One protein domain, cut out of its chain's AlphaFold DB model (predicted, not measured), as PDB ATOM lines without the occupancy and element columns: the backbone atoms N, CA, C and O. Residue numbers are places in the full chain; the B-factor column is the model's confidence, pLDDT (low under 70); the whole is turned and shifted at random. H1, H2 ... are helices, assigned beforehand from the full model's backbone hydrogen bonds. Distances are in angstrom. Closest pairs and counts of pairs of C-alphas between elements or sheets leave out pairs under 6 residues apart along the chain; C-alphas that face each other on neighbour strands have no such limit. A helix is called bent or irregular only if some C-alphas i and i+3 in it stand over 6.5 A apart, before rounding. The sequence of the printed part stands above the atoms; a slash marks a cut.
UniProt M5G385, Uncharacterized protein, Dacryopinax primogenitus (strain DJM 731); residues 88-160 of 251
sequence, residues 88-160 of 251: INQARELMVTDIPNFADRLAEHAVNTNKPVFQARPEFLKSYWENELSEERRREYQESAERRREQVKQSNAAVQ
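What this domain is: This is residues 88 to 160 of the 251 residues of an uncharacterized protein of Dacryopinax primogenitus (strain DJM 731) (UniProt M5G385). The long helix H4 and shorter H3 make a V, with H1 bridging them near the corner and H2 across H3; residues 150 to 160 stick out as an arm. The 73 printed residues hold four named helices, H1 to H4, and no named strand: all helix, loose, radius of gyration of the C-alphas 14.6 A, spans 46 by 27 by 17 A.

Where its parts are: H4, residues 135 to 158, spans 34.5 A, ending at C-alpha 158 (-18.072, 11.503, -17.682). H3 is residues 117 to 131, 20.0 A; H2 102 to 112, 15.1 A; H1 88 to 98, 16.1 A, from C-alpha 88 (1.794, 27.538, -20.054). H1 and H3 are only just irregular: C-alphas 94 and 97 are 6.6 A apart, 119 and 122 6.7 A.

How they stand to each other: H4 touches H1 with residues 138 to 145 alone, closest C-alphas Tyr 141 and Ala 91, 4.9 A, at a steep tilt of 69.6 degrees, only just short of perpendicular, opposite ways. H3 touches H1 with residues 125 to 129 alone, closest C-alphas Leu 125 and Arg 92, 6.1 A, about perpendicular at 89 degrees. H2 touches H3, closest C-alphas Ala 110 and Ala 120, 5.2 A, about perpendicular at 76 degrees. Every O i to N i+4 pair is within hydrogen-bond range in H2 and H4, 4 of 7 in H1, 9 of 11 in H3.

The domain as a whole: The farthest C-alphas, Asn 112 and Gln 160, are 46.6 A apart. The printed part has no cut; its three links are tight. Residues 116 to 120 and 152 to 160 have pLDDT under 70.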
ATOM      1  N   ILE A  88       0.397  27.336 -19.683       75.31
ATOM      2  CA  ILE A  88       1.794  27.538 -20.054       75.31
ATOM      3  C   ILE A  88       2.766  26.627 -19.289       75.31
ATOM      4  O   ILE A  88       3.747  26.168 -19.860       75.31
ATOM      5  N   ASN A  89       2.487  26.308 -18.023       73.19
ATOM      6  CA  ASN A  89       3.304  25.375 -17.250       73.19
ATOM      7  C   ASN A  89       3.083  23.939 -17.728       73.19
ATOM      8  O   ASN A  89       4.034  23.173 -17.792       73.19
ATOM      9  N   GLN A  90       1.856  23.583 -18.117       74.81
ATOM     10  CA  GLN A  90       1.585  22.271 -18.711       74.81
ATOM     11  C   GLN A  90       2.279  22.119 -20.067       74.81
ATOM     12  O   GLN A  90       2.889  21.088 -20.320       74.81
ATOM     13  N   ALA A  91       2.242  23.157 -20.905       80.00
ATOM     14  CA  ALA A  91       2.942  23.178 -22.187       80.00
ATOM     15  C   ALA A  91       4.464  23.036 -22.010       80.00
ATOM     16  O   ALA A  91       5.099  22.245 -22.698       80.00
ATOM     17  N   ARG A  92       5.042  23.735 -21.026       82.50
ATOM     18  CA  ARG A  92       6.460  23.592 -20.660       82.50
ATOM     19  C   ARG A  92       6.801  22.193 -20.154       82.50
ATOM     20  O   ARG A  92       7.870  21.685 -20.445       82.50
ATOM     21  N   GLU A  93       5.914  21.547 -19.411       82.69
ATOM     22  CA  GLU A  93       6.157  20.173 -18.960       82.69
ATOM     23  C   GLU A  93       6.035  19.151 -20.101       82.69
ATOM     24  O   GLU A  93       6.766  18.165 -20.113       82.69
ATOM     25  N   LEU A  94       5.176  19.398 -21.097       82.31
ATOM     26  CA  LEU A  94       5.094  18.558 -22.297       82.31
ATOM     27  C   LEU A  94       6.380  18.597 -23.125       82.31
ATOM     28  O   LEU A  94       6.752  17.578 -23.690       82.31
ATOM     29  N   MET A  95       7.081  19.733 -23.166       86.50
ATOM     30  CA  MET A  95       8.300  19.849 -23.972       86.50
ATOM     31  C   MET A  95       9.479  19.044 -23.414       86.50
ATOM     32  O   MET A  95      10.439  18.808 -24.133       86.50
ATOM     33  N   VAL A  96       9.437  18.632 -22.141       84.06
ATOM     34  CA  VAL A  96      10.547  17.944 -21.454       84.06
ATOM     35  C   VAL A  96      11.012  16.706 -22.219       84.06
ATOM     36  O   VAL A  96      12.207  16.432 -22.250       84.06
ATOM     37  N   THR A  97      10.081  15.973 -22.838       82.62
ATOM     38  CA  THR A  97      10.385  14.765 -23.623       82.62
ATOM     39  C   THR A  97      11.200  15.055 -24.875       82.62
ATOM     40  O   THR A  97      11.886  14.167 -25.372       82.62
ATOM     41  N   ASP A  98      11.138  16.292 -25.358       86.75
ATOM     42  CA  ASP A  98      11.722  16.716 -26.623       86.75
ATOM     43  C   ASP A  98      13.028  17.497 -26.406       86.75
ATOM     44  O   ASP A  98      13.700  17.842 -27.375       86.75
ATOM     45  N   ILE A  99      13.404  17.773 -25.149       87.94
ATOM     46  CA  ILE A  99      14.688  18.388 -24.800       87.94
ATOM     47  C   ILE A  99      15.765  17.291 -24.779       87.94
ATOM     48  O   ILE A  99      15.730  16.416 -23.905       87.94
ATOM     49  N   PRO A 100      16.770  17.336 -25.675       90.81
ATOM     50  CA  PRO A 100      17.860  16.367 -25.667       90.81
ATOM     51  C   PRO A 100      18.640  16.429 -24.352       90.81
ATOM     52  O   PRO A 100      18.985  17.516 -23.882       90.81
ATOM     53  N   ASN A 101      18.930  15.262 -23.770       91.75
ATOM     54  CA  ASN A 101      19.674  15.119 -22.511       91.75
ATOM     55  C   ASN A 101      19.129  16.007 -21.379       91.75
ATOM     56  O   ASN A 101      19.884  16.599 -20.609       91.75
ATOM     57  N   PHE A 102      17.800  16.115 -21.285       86.69
ATOM     58  CA  PHE A 102      17.120  16.982 -20.324       86.69
ATOM     59  C   PHE A 102      17.648  16.846 -18.886       86.69
ATOM     60  O   PHE A 102      17.846  17.854 -18.211       86.69
ATOM     61  N   ALA A 103      17.876  15.614 -18.416       83.94
ATOM     62  CA  ALA A 103      18.335  15.356 -17.053       83.94
ATOM     63  C   ALA A 103      19.713  15.980 -16.778       83.94
ATOM     64  O   ALA A 103      19.878  16.657 -15.764       83.94
ATOM     65  N   ASP A 104      20.651  15.820 -17.710       89.62
ATOM     66  CA  ASP A 104      22.013  16.340 -17.587       89.62
ATOM     67  C   ASP A 104      22.025  17.868 -17.693       89.62
ATOM     68  O   ASP A 104      22.610  18.545 -16.849       89.62
ATOM     69  N   ARG A 105      21.281  18.430 -18.658       91.25
ATOM     70  CA  ARG A 105      21.151  19.888 -18.831       91.25
ATOM     71  C   ARG A 105      20.491  20.559 -17.626       91.25
ATOM     72  O   ARG A 105      20.887  21.654 -17.228       91.25
ATOM     73  N   LEU A 106      19.490  19.913 -17.027       85.38
ATOM     74  CA  LEU A 106      18.845  20.414 -15.817       85.38
ATOM     75  C   LEU A 106      19.783  20.327 -14.604       85.38
ATOM     76  O   LEU A 106      19.799  21.254 -13.795       85.38
ATOM     77  N   ALA A 107      20.549  19.242 -14.468       81.38
ATOM     78  CA  ALA A 107      21.534  19.093 -13.401       81.38
ATOM     79  C   ALA A 107      22.635  20.161 -13.505       81.38
ATOM     80  O   ALA A 107      22.945  20.815 -12.512       81.38
ATOM     81  N   GLU A 108      23.146  20.412 -14.710       93.88
ATOM     82  CA  GLU A 108      24.104  21.485 -14.980       93.88
ATOM     83  C   GLU A 108      23.516  22.865 -14.641       93.88
ATOM     84  O   GLU A 108      24.135  23.657 -13.929       93.88
ATOM     85  N   HIS A 109      22.280  23.144 -15.066       89.94
ATOM     86  CA  HIS A 109      21.599  24.394 -14.727       89.94
ATOM     87  C   HIS A 109      21.392  24.565 -13.213       89.94
ATOM     88  O   HIS A 109      21.545  25.666 -12.684       89.94
ATOM     89  N   ALA A 110      21.064  23.486 -12.500       80.50
ATOM     90  CA  ALA A 110      20.895  23.483 -11.049       80.50
ATOM     91  C   ALA A 110      22.211  23.803 -10.317       80.50
ATOM     92  O   ALA A 110      22.217  24.622  -9.396       80.50
ATOM     93  N   VAL A 111      23.331  23.234 -10.779       93.19
ATOM     94  CA  VAL A 111      24.679  23.562 -10.286       93.19
ATOM     95  C   VAL A 111      25.005  25.034 -10.550       93.19
ATOM     96  O   VAL A 111      25.364  25.755  -9.621       93.19
ATOM     97  N   ASN A 112      24.791  25.513 -11.779       92.50
ATOM     98  CA  ASN A 112      25.096  26.891 -12.179       92.50
ATOM     99  C   ASN A 112      24.257  27.944 -11.436       92.50
ATOM    100  O   ASN A 112      24.717  29.060 -11.206       92.50
ATOM    101  N   THR A 113      23.027  27.603 -11.049       89.69
ATOM    102  CA  THR A 113      22.126  28.489 -10.291       89.69
ATOM    103  C   THR A 113      22.206  28.291  -8.778       89.69
ATOM    104  O   THR A 113      21.511  28.991  -8.041       89.69
ATOM    105  N   ASN A 114      23.055  27.368  -8.310       90.31
ATOM    106  CA  ASN A 114      23.192  26.967  -6.911       90.31
ATOM    107  C   ASN A 114      21.839  26.639  -6.245       90.31
ATOM    108  O   ASN A 114      21.539  27.079  -5.132       90.31
ATOM    109  N   LYS A 115      20.988  25.891  -6.958       73.50
ATOM    110  CA  LYS A 115      19.655  25.478  -6.501       73.50
ATOM    111  C   LYS A 115      19.499  23.962  -6.593       73.50
ATOM    112  O   LYS A 115      20.041  23.344  -7.505       73.50
ATOM    113  N   PRO A 116      18.695  23.335  -5.717       63.44
ATOM    114  CA  PRO A 116      18.272  21.955  -5.921       63.44
ATOM    115  C   PRO A 116      17.546  21.776  -7.265       63.44
ATOM    116  O   PRO A 116      16.748  22.625  -7.665       63.44
ATOM    117  N   VAL A 117      17.741  20.624  -7.914       59.06
ATOM    118  CA  VAL A 117      17.189  20.279  -9.245       59.06
ATOM    119  C   VAL A 117      15.688  20.572  -9.377       59.06
ATOM    120  O   VAL A 117      15.237  21.107 -10.389       59.06
ATOM    121  N   PHE A 118      14.899  20.276  -8.342       64.50
ATOM    122  CA  PHE A 118      13.451  20.504  -8.366       64.50
ATOM    123  C   PHE A 118      13.065  21.995  -8.364       64.50
ATOM    124  O   PHE A 118      12.035  22.352  -8.930       64.50
ATOM    125  N   GLN A 119      13.883  22.865  -7.761       62.12
ATOM    126  CA  GLN A 119      13.677  24.319  -7.764       62.12
ATOM    127  C   GLN A 119      14.215  24.966  -9.041       62.12
ATOM    128  O   GLN A 119      13.663  25.960  -9.499       62.12
ATOM    129  N   ALA A 120      15.266  24.387  -9.626       66.25
ATOM    130  CA  ALA A 120      15.863  24.850 -10.875       66.25
ATOM    131  C   ALA A 120      14.986  24.528 -12.103       66.25
ATOM    132  O   ALA A 120      14.999  25.261 -13.090       66.25
ATOM    133  N   ARG A 121      14.178  23.458 -12.047       83.62
ATOM    134  CA  ARG A 121      13.360  22.981 -13.177       83.62
ATOM    135  C   ARG A 121      12.428  24.041 -13.784       83.62
ATOM    136  O   ARG A 121      12.468  24.195 -15.004       83.62
ATOM    137  N   PRO A 122      11.601  24.780 -13.021       76.12
ATOM    138  CA  PRO A 122      10.703  25.771 -13.613       76.12
ATOM    139  C   PRO A 122      11.450  26.910 -14.314       76.12
ATOM    140  O   PRO A 122      10.986  27.400 -15.344       76.12
ATOM    141  N   GLU A 123      12.601  27.318 -13.775       82.56
ATOM    142  CA  GLU A 123      13.456  28.364 -14.350       82.56
ATOM    143  C   GLU A 123      14.127  27.878 -15.635       82.56
ATOM    144  O   GLU A 123      14.046  28.558 -16.659       82.56
ATOM    145  N   PHE A 124      14.675  26.660 -15.614       84.94
ATOM    146  CA  PHE A 124      15.239  26.001 -16.788       84.94
ATOM    147  C   PHE A 124      14.215  25.893 -17.921       84.94
ATOM    148  O   PHE A 124      14.459  26.355 -19.034       84.94
ATOM    149  N   LEU A 125      13.031  25.343 -17.628       84.81
ATOM    150  CA  LEU A 125      11.970  25.179 -18.619       84.81
ATOM    151  C   LEU A 125      11.480  26.529 -19.147       84.81
ATOM    152  O   LEU A 125      11.222  26.667 -20.337       84.81
ATOM    153  N   LYS A 126      11.366  27.549 -18.292       88.62
ATOM    154  CA  LYS A 126      11.017  28.899 -18.741       88.62
ATOM    155  C   LYS A 126      12.071  29.464 -19.700       88.62
ATOM    156  O   LYS A 126      11.693  29.975 -20.748       88.62
ATOM    157  N   SER A 127      13.353  29.350 -19.360       89.75
ATOM    158  CA  SER A 127      14.449  29.828 -20.208       89.75
ATOM    159  C   SER A 127      14.469  29.104 -21.554       89.75
ATOM    160  O   SER A 127      14.488  29.748 -22.597       89.75
ATOM    161  N   TYR A 128      14.372  27.773 -21.543       91.25
ATOM    162  CA  TYR A 128      14.321  26.969 -22.763       91.25
ATOM    163  C   TYR A 128      13.121  27.353 -23.639       91.25
ATOM    164  O   TYR A 128      13.241  27.536 -24.850       91.25
ATOM    165  N   TRP A 129      11.962  27.557 -23.006       89.31
ATOM    166  CA  TRP A 129      10.752  28.016 -23.676       89.31
ATOM    167  C   TRP A 129      10.937  29.368 -24.354       89.31
ATOM    168  O   TRP A 129      10.450  29.546 -25.459       89.31
ATOM    169  N   GLU A 130      11.590  30.325 -23.698       90.31
ATOM    170  CA  GLU A 130      11.729  31.704 -24.180       90.31
ATOM    171  C   GLU A 130      12.878  31.879 -25.181       90.31
ATOM    172  O   GLU A 130      12.762  32.727 -26.068       90.31
ATOM    173  N   ASN A 131      13.924  31.051 -25.095       92.00
ATOM    174  CA  ASN A 131      15.179  31.258 -25.819       92.00
ATOM    175  C   ASN A 131      15.506  30.174 -26.859       92.00
ATOM    176  O   ASN A 131      16.168  30.480 -27.843       92.00
ATOM    177  N   GLU A 132      15.065  28.926 -26.665       90.06
ATOM    178  CA  GLU A 132      15.469  27.791 -27.520       90.06
ATOM    179  C   GLU A 132      14.329  27.251 -28.401       90.06
ATOM    180  O   GLU A 132      14.587  26.646 -29.439       90.06
ATOM    181  N   LEU A 133      13.063  27.485 -28.042       90.50
ATOM    182  CA  LEU A 133      11.921  27.071 -28.866       90.50
ATOM    183  C   LEU A 133      11.514  28.137 -29.889       90.50
ATOM    184  O   LEU A 133      11.347  29.304 -29.523       90.50
ATOM    185  N   SER A 134      11.230  27.718 -31.127       92.19
ATOM    186  CA  SER A 134      10.567  28.566 -32.129       92.19
ATOM    187  C   SER A 134       9.119  28.878 -31.731       92.19
ATOM    188  O   SER A 134       8.520  28.178 -30.908       92.19
ATOM    189  N   GLU A 135       8.531  29.927 -32.310       90.81
ATOM    190  CA  GLU A 135       7.128  30.266 -32.043       90.81
ATOM    191  C   GLU A 135       6.167  29.144 -32.447       90.81
ATOM    192  O   GLU A 135       5.200  28.883 -31.733       90.81
ATOM    193  N   GLU A 136       6.447  28.455 -33.553       91.94
ATOM    194  CA  GLU A 136       5.638  27.346 -34.057       91.94
ATOM    195  C   GLU A 136       5.598  26.204 -33.037       91.94
ATOM    196  O   GLU A 136       4.519  25.774 -32.633       91.94
ATOM    197  N   ARG A 137       6.760  25.792 -32.511       91.19
ATOM    198  CA  ARG A 137       6.845  24.730 -31.492       91.19
ATOM    199  C   ARG A 137       6.163  25.136 -30.185       91.19
ATOM    200  O   ARG A 137       5.495  24.317 -29.555       91.19
ATOM    201  N   ARG A 138       6.264  26.407 -29.777       91.38
ATOM    202  CA  ARG A 138       5.535  26.920 -28.599       91.38
ATOM    203  C   ARG A 138       4.020  26.797 -28.780       91.38
ATOM    204  O   ARG A 138       3.343  26.385 -27.836       91.38
ATOM    205  N   ARG A 139       3.490  27.131 -29.964       91.81
ATOM    206  CA  ARG A 139       2.057  26.979 -30.275       91.81
ATOM    207  C   ARG A 139       1.640  25.512 -30.261       91.81
ATOM    208  O   ARG A 139       0.659  25.189 -29.601       91.81
ATOM    209  N   GLU A 140       2.426  24.615 -30.856       92.19
ATOM    210  CA  GLU A 140       2.157  23.167 -30.831       92.19
ATOM    211  C   GLU A 140       2.020  22.616 -29.401       92.19
ATOM    212  O   GLU A 140       1.084  21.865 -29.104       92.19
ATOM    213  N   TYR A 141       2.914  23.004 -28.482       89.00
ATOM    214  CA  TYR A 141       2.824  22.572 -27.082       89.00
ATOM    215  C   TYR A 141       1.657  23.215 -26.333       89.00
ATOM    216  O   TYR A 141       1.061  22.564 -25.474       89.00
ATOM    217  N   GLN A 142       1.312  24.468 -26.639       88.56
ATOM    218  CA  GLN A 142       0.126  25.116 -26.075       88.56
ATOM    219  C   GLN A 142      -1.152  24.409 -26.530       88.56
ATOM    220  O   GLN A 142      -1.945  24.009 -25.682       88.56
ATOM    221  N   GLU A 143      -1.308  24.149 -27.828       91.19
ATOM    222  CA  GLU A 143      -2.445  23.403 -28.377       91.19
ATOM    223  C   GLU A 143      -2.517  21.973 -27.831       91.19
ATOM    224  O   GLU A 143      -3.600  21.449 -27.566       91.19
ATOM    225  N   SER A 144      -1.368  21.319 -27.639       84.06
ATOM    226  CA  SER A 144      -1.299  19.981 -27.041       84.06
ATOM    227  C   SER A 144      -1.692  20.002 -25.563       84.06
ATOM    228  O   SER A 144      -2.420  19.119 -25.105       84.06
ATOM    229  N   ALA A 145      -1.273  21.026 -24.814       82.19
ATOM    230  CA  ALA A 145      -1.700  21.239 -23.434       82.19
ATOM    231  C   ALA A 145      -3.203  21.547 -23.348       82.19
ATOM    232  O   ALA A 145      -3.875  21.049 -22.445       82.19
ATOM    233  N   GLU A 146      -3.753  22.313 -24.292       84.69
ATOM    234  CA  GLU A 146      -5.188  22.600 -24.375       84.69
ATOM    235  C   GLU A 146      -5.988  21.346 -24.691       84.69
ATOM    236  O   GLU A 146      -6.929  21.038 -23.961       84.69
ATOM    237  N   ARG A 147      -5.571  20.573 -25.699       85.12
ATOM    238  CA  ARG A 147      -6.181  19.280 -26.030       85.12
ATOM    239  C   ARG A 147      -6.148  18.330 -24.844       85.12
ATOM    240  O   ARG A 147      -7.175  17.749 -24.512       85.12
ATOM    241  N   ARG A 148      -5.010  18.214 -24.152       75.69
ATOM    242  CA  ARG A 148      -4.888  17.370 -22.955       75.69
ATOM    243  C   ARG A 148      -5.786  17.862 -21.821       75.69
ATOM    244  O   ARG A 148      -6.427  17.055 -21.157       75.69
ATOM    245  N   ARG A 149      -5.877  19.175 -21.608       73.69
ATOM    246  CA  ARG A 149      -6.760  19.767 -20.594       73.69
ATOM    247  C   ARG A 149      -8.230  19.536 -20.923       73.69
ATOM    248  O   ARG A 149      -9.009  19.251 -20.022       73.69
ATOM    249  N   GLU A 150      -8.606  19.652 -22.187       76.56
ATOM    250  CA  GLU A 150      -9.973  19.421 -22.635       76.56
ATOM    251  C   GLU A 150     -10.333  17.933 -22.581       76.56
ATOM    252  O   GLU A 150     -11.406  17.595 -22.102       76.56
ATOM    253  N   GLN A 151      -9.404  17.034 -22.920       70.69
ATOM    254  CA  GLN A 151      -9.550  15.592 -22.699       70.69
ATOM    255  C   GLN A 151      -9.733  15.255 -21.218       70.69
ATOM    256  O   GLN A 151     -10.605  14.464 -20.883       70.69
ATOM    257  N   VAL A 152      -8.961  15.878 -20.318       63.41
ATOM    258  CA  VAL A 152      -9.135  15.702 -18.867       63.41
ATOM    259  C   VAL A 152     -10.494  16.232 -18.419       63.41
ATOM    260  O   VAL A 152     -11.184  15.545 -17.681       63.41
ATOM    261  N   LYS A 153     -10.940  17.396 -18.901       61.47
ATOM    262  CA  LYS A 153     -12.286  17.904 -18.593       61.47
ATOM    263  C   LYS A 153     -13.397  17.014 -19.142       61.47
ATOM    264  O   LYS A 153     -14.392  16.850 -18.457       61.47
ATOM    265  N   GLN A 154     -13.256  16.461 -20.344       56.78
ATOM    266  CA  GLN A 154     -14.249  15.577 -20.966       56.78
ATOM    267  C   GLN A 154     -14.282  14.203 -20.281       56.78
ATOM    268  O   GLN A 154     -15.356  13.678 -20.000       56.78
ATOM    269  N   SER A 155     -13.114  13.674 -19.910       48.06
ATOM    270  CA  SER A 155     -12.956  12.508 -19.035       48.06
ATOM    271  C   SER A 155     -13.595  12.758 -17.665       48.06
ATOM    272  O   SER A 155     -14.378  11.947 -17.186       48.06
ATOM    273  N   ASN A 156     -13.354  13.925 -17.065       41.53
ATOM    274  CA  ASN A 156     -13.942  14.331 -15.788       41.53
ATOM    275  C   ASN A 156     -15.432  14.714 -15.910       41.53
ATOM    276  O   ASN A 156     -16.147  14.676 -14.914       41.53
ATOM    277  N   ALA A 157     -15.932  15.035 -17.110       41.38
ATOM    278  CA  ALA A 157     -17.350  15.265 -17.387       41.38
ATOM    279  C   ALA A 157     -18.139  13.948 -17.445       41.38
ATOM    280  O   ALA A 157     -19.278  13.908 -16.990       41.38
ATOM    281  N   ALA A 158     -17.520  12.846 -17.887       37.56
ATOM    282  CA  ALA A 158     -18.072  11.503 -17.682       37.56
ATOM    283  C   ALA A 158     -18.052  11.086 -16.194       37.56
ATOM    284  O   ALA A 158     -18.853  10.258 -15.766       37.56
ATOM    285  N   VAL A 159     -17.197  11.722 -15.383       38.28
ATOM    286  CA  VAL A 159     -17.123  11.581 -13.917       38.28
ATOM    287  C   VAL A 159     -17.841  12.747 -13.202       38.28
ATOM    288  O   VAL A 159     -17.601  13.020 -12.030       38.28
ATOM    289  N   GLN A 160     -18.809  13.420 -13.843       33.88
ATOM    290  CA  GLN A 160     -19.730  14.335 -13.136       33.88
ATOM    291  C   GLN A 160     -20.819  13.607 -12.326       33.88
ATOM    292  O   GLN A 160     -21.778  14.217 -11.860       33.88
TER     293      GLN A 160